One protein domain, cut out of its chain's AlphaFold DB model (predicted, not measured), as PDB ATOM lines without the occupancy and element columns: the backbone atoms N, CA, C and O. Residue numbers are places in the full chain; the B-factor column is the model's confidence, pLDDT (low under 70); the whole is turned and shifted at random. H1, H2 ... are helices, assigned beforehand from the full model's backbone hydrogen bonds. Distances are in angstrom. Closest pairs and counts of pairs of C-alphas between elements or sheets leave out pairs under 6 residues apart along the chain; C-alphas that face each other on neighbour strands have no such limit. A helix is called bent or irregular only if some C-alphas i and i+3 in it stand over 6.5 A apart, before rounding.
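What this domain is: This is residues 368 to 413 of the 423 residues of an uncharacterized protein of Sorghum bicolor (UniProt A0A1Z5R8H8). Picture an open, flat hook: the short helix H1 at one end, a long winding link leading away from it, then the long helix H2 folding back, with the short helix H3 at its far end. The space between H1 and H2 is open, and H1 stands free with the first part of the link, residues 368 to 385. The printed part has 46 residues with three named helices, H1, H2 and H3 in that order, and no named strand; the class is all helix. It is only just loose, close to extended, with a radius of gyration of the C-alphas of 13.8 A and spans of 39 by 29 by 11 A.

How they stand to each other: Start at H1, residues 368 to 372, which touches no helix. Go along the long link to H2, residues 393 to 408, and you find it apart from H1. H2 has a kink of 35 degrees near residue 402; it is neither bent nor irregular, but only just: C-alphas 403 and 406 are 6.4 A apart. Past a tight link comes H3, residues 410 to 413, close to H2 but not clearly touching: their closest C-alphas, those of Pro 406 and Phe 413, are 6.0 A apart. H1 and H3 are apart. In H1 every O i to N i+4 pair is within hydrogen-bond range, in H2 9 of 12 are, and H3 is too short for such a pair.

Where its parts are: Find C-alpha 368 at (330.561, 325.579, 206.649), where H1 begins; it spans 6.2 A. H2 begins at C-alpha 393, (305.882, 297.900, 216.407), and runs 20.2 A. H3 spans 5.3 A and ends at C-alpha 413, (328.266, 303.967, 221.002).

The domain as a whole: The two C-alphas farthest apart, those of Phe 368 and Leu 392, are 39.6 A apart. The printed part has no cut. The link from H1 to H2, residues 373 to 392, is long. The mean pLDDT of the printed part is 82.5, and residue 379 is under 70.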
ATOM      1  N   PHE A 368     331.034 326.851 207.193       76.50
ATOM      2  CA  PHE A 368     330.561 325.579 206.649       76.50
ATOM      3  C   PHE A 368     329.281 325.101 207.343       76.50
ATOM      4  O   PHE A 368     328.335 324.710 206.663       76.50
ATOM      5  N   GLU A 369     329.202 325.213 208.670       78.81
ATOM      6  CA  GLU A 369     328.006 324.860 209.449       78.81
ATOM      7  C   GLU A 369     326.833 325.767 209.087       78.81
ATOM      8  O   GLU A 369     325.720 325.301 208.857       78.81
ATOM      9  N   LYS A 370     327.103 327.066 208.917       78.19
ATOM     10  CA  LYS A 370     326.098 328.037 208.477       78.19
ATOM     11  C   LYS A 370     325.534 327.720 207.090       78.19
ATOM     12  O   LYS A 370     324.367 328.006 206.828       78.19
ATOM     13  N   ARG A 371     326.348 327.148 206.194       78.19
ATOM     14  CA  ARG A 371     325.889 326.672 204.878       78.19
ATOM     15  C   ARG A 371     325.093 325.377 205.007       78.19
ATOM     16  O   ARG A 371     324.048 325.273 204.377       78.19
ATOM     17  N   LEU A 372     325.531 324.453 205.860       78.50
ATOM     18  CA  LEU A 372     324.836 323.190 206.104       78.50
ATOM     19  C   LEU A 372     323.443 323.400 206.716       78.50
ATOM     20  O   LEU A 372     322.511 322.700 206.340       78.50
ATOM     21  N   LEU A 373     323.258 324.409 207.578       74.81
ATOM     22  CA  LEU A 373     321.949 324.749 208.157       74.81
ATOM     23  C   LEU A 373     320.860 325.042 207.112       74.81
ATOM     24  O   LEU A 373     319.679 324.897 207.418       74.81
ATOM     25  N   ALA A 374     321.230 325.465 205.900       72.62
ATOM     26  CA  ALA A 374     320.266 325.688 204.824       72.62
ATOM     27  C   ALA A 374     319.692 324.378 204.255       72.62
ATOM     28  O   ALA A 374     318.586 324.395 203.714       72.62
ATOM     29  N   ASP A 375     320.427 323.274 204.405       78.12
ATOM     30  CA  ASP A 375     320.069 321.943 203.911       78.12
ATOM     31  C   ASP A 375     319.451 321.054 205.013       78.12
ATOM     32  O   ASP A 375     318.960 319.960 204.732       78.12
ATOM     33  N   VAL A 376     319.441 321.518 206.270       79.06
ATOM     34  CA  VAL A 376     318.825 320.815 207.406       79.06
ATOM     35  C   VAL A 376     317.311 321.026 207.406       79.06
ATOM     36  O   VAL A 376     316.820 322.151 207.321       79.06
ATOM     37  N   ILE A 377     316.561 319.934 207.556       79.06
ATOM     38  CA  ILE A 377     315.099 319.958 207.659       79.06
ATOM     39  C   ILE A 377     314.710 320.049 209.146       79.06
ATOM     40  O   ILE A 377     315.082 319.157 209.912       79.06
ATOM     41  N   PRO A 378     313.974 321.092 209.585       75.06
ATOM     42  CA  PRO A 378     313.474 321.175 210.954       75.06
ATOM     43  C   PRO A 378     312.551 319.993 211.289       75.06
ATOM     44  O   PRO A 378     311.759 319.593 210.437       75.06
ATOM     45  N   PRO A 379     312.541 319.492 212.537       69.94
ATOM     46  CA  PRO A 379     311.660 318.391 212.936       69.94
ATOM     47  C   PRO A 379     310.169 318.707 212.730       69.94
ATOM     48  O   PRO A 379     309.396 317.821 212.378       69.94
ATOM     49  N   ASN A 380     309.777 319.980 212.850       74.38
ATOM     50  CA  ASN A 380     308.405 320.436 212.603       74.38
ATOM     51  C   ASN A 380     308.000 320.393 211.114       74.38
ATOM     52  O   ASN A 380     306.808 320.394 210.816       74.38
ATOM     53  N   ASP A 381     308.970 320.338 210.193       75.94
ATOM     54  CA  ASP A 381     308.744 320.337 208.740       75.94
ATOM     55  C   ASP A 381     308.735 318.916 208.143       75.94
ATOM     56  O   ASP A 381     308.403 318.745 206.970       75.94
ATOM     57  N   ILE A 382     309.082 317.886 208.928       82.19
ATOM     58  CA  ILE A 382     309.136 316.487 208.465       82.19
ATOM     59  C   ILE A 382     307.722 315.939 208.217       82.19
ATOM     60  O   ILE A 382     307.520 315.173 207.278       82.19
ATOM     61  N   GLY A 383     306.735 316.359 209.018       78.19
ATOM     62  CA  GLY A 383     305.308 316.081 208.794       78.19
ATOM     63  C   GLY A 383     304.891 314.604 208.829       78.19
ATOM     64  O   GLY A 383     303.733 314.311 208.545       78.19
ATOM     65  N   VAL A 384     305.806 313.689 209.160       83.88
ATOM     66  CA  VAL A 384     305.583 312.242 209.280       83.88
ATOM     67  C   VAL A 384     306.288 311.700 210.522       83.88
ATOM     68  O   VAL A 384     307.345 312.197 210.918       83.88
ATOM     69  N   THR A 385     305.706 310.676 211.135       84.38
ATOM     70  CA  THR A 385     306.174 310.032 212.367       84.38
ATOM     71  C   THR A 385     306.407 308.536 212.155       84.38
ATOM     72  O   THR A 385     306.020 307.964 211.137       84.38
ATOM     73  N   PHE A 386     307.039 307.863 213.122       84.38
ATOM     74  CA  PHE A 386     307.176 306.400 213.076       84.38
ATOM     75  C   PHE A 386     305.818 305.683 213.126       84.38
ATOM     76  O   PHE A 386     305.706 304.552 212.651       84.38
ATOM     77  N   ASP A 387     304.776 306.336 213.640       85.69
ATOM     78  CA  ASP A 387     303.424 305.778 213.718       85.69
ATOM     79  C   ASP A 387     302.796 305.645 212.325       85.69
ATOM     80  O   ASP A 387     302.079 304.679 212.067       85.69
ATOM     81  N   ASP A 388     303.186 306.519 211.392       89.06
ATOM     82  CA  ASP A 388     302.736 306.518 209.996       89.06
ATOM     83  C   ASP A 388     303.376 305.400 209.148       89.06
ATOM     84  O   ASP A 388     302.974 305.150 208.009       89.06
ATOM     85  N   ILE A 389     304.378 304.697 209.687       86.12
ATOM     86  CA  ILE A 389     305.020 303.561 209.020       86.12
ATOM     87  C   ILE A 389     304.166 302.306 209.244       86.12
ATOM     88  O   ILE A 389     303.971 301.866 210.376       86.12
ATOM     89  N   GLY A 390     303.703 301.671 208.164       90.00
ATOM     90  CA  GLY A 390     302.874 300.455 208.200       90.00
ATOM     91  C   GLY A 390     303.618 299.154 208.541       90.00
ATOM     92  O   GLY A 390     303.383 298.139 207.890       90.00
ATOM     93  N   VAL A 391     304.541 299.173 209.507       92.12
ATOM     94  CA  VAL A 391     305.327 298.005 209.953       92.12
ATOM     95  C   VAL A 391     304.979 297.626 211.398       92.12
ATOM     96  O   VAL A 391     304.397 298.425 212.126       92.12
ATOM     97  N   LEU A 392     305.316 296.402 211.813       91.81
ATOM     98  CA  LEU A 392     305.125 295.925 213.186       91.81
ATOM     99  C   LEU A 392     305.902 296.785 214.200       91.81
ATOM    100  O   LEU A 392     307.032 297.195 213.929       91.81
ATOM    101  N   GLU A 393     305.323 297.001 215.383       91.19
ATOM    102  CA  GLU A 393     305.882 297.900 216.407       91.19
ATOM    103  C   GLU A 393     307.286 297.478 216.868       91.19
ATOM    104  O   GLU A 393     308.193 298.298 216.949       91.19
ATOM    105  N   ASN A 394     307.525 296.172 217.015       90.38
ATOM    106  CA  ASN A 394     308.843 295.629 217.358       90.38
ATOM    107  C   ASN A 394     309.939 295.983 216.329       90.38
ATOM    108  O   ASN A 394     311.102 296.171 216.690       90.38
ATOM    109  N   VAL A 395     309.584 296.096 215.047       90.38
ATOM    110  CA  VAL A 395     310.505 296.516 213.983       90.38
ATOM    111  C   VAL A 395     310.736 298.026 214.043       90.38
ATOM    112  O   VAL A 395     311.862 298.467 213.815       90.38
ATOM    113  N   LYS A 396     309.714 298.822 214.390       90.81
ATOM    114  CA  LYS A 396     309.867 300.272 214.607       90.81
ATOM    115  C   LYS A 396     310.807 300.561 215.769       90.81
ATOM    116  O   LYS A 396     311.682 301.411 215.630       90.81
ATOM    117  N   ASP A 397     310.666 299.830 216.869       90.69
ATOM    118  CA  ASP A 397     311.525 299.973 218.045       90.69
ATOM    119  C   ASP A 397     312.969 299.587 217.728       90.69
ATOM    120  O   ASP A 397     313.886 300.365 217.987       90.69
ATOM    121  N   THR A 398     313.169 298.466 217.031       89.81
ATOM    122  CA  THR A 398     314.503 298.063 216.556       89.81
ATOM    123  C   THR A 398     315.119 299.134 215.641       89.81
ATOM    124  O   THR A 398     316.305 299.442 215.741       89.81
ATOM    125  N   LEU A 399     314.328 299.752 214.756       89.50
ATOM    126  CA  LEU A 399     314.799 300.815 213.863       89.50
ATOM    127  C   LEU A 399     315.163 302.098 214.632       89.50
ATOM    128  O   LEU A 399     316.177 302.726 214.320       89.50
ATOM    129  N   LYS A 400     314.382 302.470 215.655       87.25
ATOM    130  CA  LYS A 400     314.706 303.583 216.564       87.25
ATOM    131  C   LYS A 400     316.012 303.308 217.313       87.25
ATOM    132  O   LYS A 400     316.877 304.180 217.359       87.25
ATOM    133  N   GLU A 401     316.193 302.099 217.836       87.94
ATOM    134  CA  GLU A 401     317.417 301.704 218.542       87.94
ATOM    135  C   GLU A 401     318.652 301.670 217.636       87.94
ATOM    136  O   GLU A 401     319.736 302.052 218.063       87.94
ATOM    137  N   LEU A 402     318.512 301.253 216.378       85.12
ATOM    138  CA  LEU A 402     319.645 301.166 215.456       85.12
ATOM    139  C   LEU A 402     320.023 302.510 214.827       85.12
ATOM    140  O   LEU A 402     321.200 302.747 214.566       85.12
ATOM    141  N   VAL A 403     319.043 303.369 214.539       83.62
ATOM    142  CA  VAL A 403     319.264 304.591 213.747       83.62
ATOM    143  C   VAL A 403     319.219 305.847 214.607       83.62
ATOM    144  O   VAL A 403     320.059 306.729 214.441       83.62
ATOM    145  N   MET A 404     318.261 305.952 215.532       83.38
ATOM    146  CA  MET A 404     318.080 307.167 216.336       83.38
ATOM    147  C   MET A 404     318.933 307.162 217.605       83.38
ATOM    148  O   MET A 404     319.550 308.176 217.927       83.38
ATOM    149  N   LEU A 405     318.994 306.038 218.323       83.31
ATOM    150  CA  LEU A 405     319.690 305.943 219.611       83.31
ATOM    151  C   LEU A 405     321.198 306.268 219.523       83.31
ATOM    152  O   LEU A 405     321.674 306.995 220.399       83.31
ATOM    153  N   PRO A 406     321.945 305.860 218.473       82.31
ATOM    154  CA  PRO A 406     323.351 306.240 218.329       82.31
ATOM    155  C   PRO A 406     323.561 307.737 218.080       82.31
ATOM    156  O   PRO A 406     324.599 308.276 218.455       82.31
ATOM    157  N   LEU A 407     322.584 308.416 217.470       81.94
ATOM    158  CA  LEU A 407     322.632 309.861 217.223       81.94
ATOM    159  C   LEU A 407     322.225 310.674 218.460       81.94
ATOM    160  O   LEU A 407     322.721 311.780 218.653       81.94
ATOM    161  N   GLN A 408     321.332 310.138 219.298       80.19
ATOM    162  CA  GLN A 408     320.860 310.797 220.522       80.19
ATOM    163  C   GLN A 408     321.804 310.618 221.713       80.19
ATOM    164  O   GLN A 408     321.894 311.511 222.553       80.19
ATOM    165  N   ARG A 409     322.469 309.463 221.805       82.19
ATOM    166  CA  ARG A 409     323.418 309.131 222.874       82.19
ATOM    167  C   ARG A 409     324.727 308.599 222.305       82.19
ATOM    168  O   ARG A 409     325.054 307.427 222.522       82.19
ATOM    169  N   PRO A 410     325.479 309.423 221.556       77.56
ATOM    170  CA  PRO A 410     326.729 308.993 220.936       77.56
ATOM    171  C   PRO A 410     327.715 308.395 221.950       77.56
ATOM    172  O   PRO A 410     328.429 307.451 221.614       77.56
ATOM    173  N   GLU A 411     327.695 308.852 223.206       79.69
ATOM    174  CA  GLU A 411     328.518 308.364 224.318       79.69
ATOM    175  C   GLU A 411     328.368 306.861 224.603       79.69
ATOM    176  O   GLU A 411     329.330 306.208 225.015       79.69
ATOM    177  N   LEU A 412     327.191 306.286 224.337       76.38
ATOM    178  CA  LEU A 412     326.933 304.853 224.511       76.38
ATOM    179  C   LEU A 412     327.524 304.010 223.371       76.38
ATOM    180  O   LEU A 412     327.731 302.808 223.535       76.38
ATOM    181  N   PHE A 413     327.841 304.637 222.234       72.62
ATOM    182  CA  PHE A 413     328.266 303.967 221.002       72.62
ATOM    183  C   PHE A 413     329.699 304.318 220.575       72.62
ATOM    184  O   PHE A 413     330.198 303.723 219.621       72.62
TER     185      PHE A 413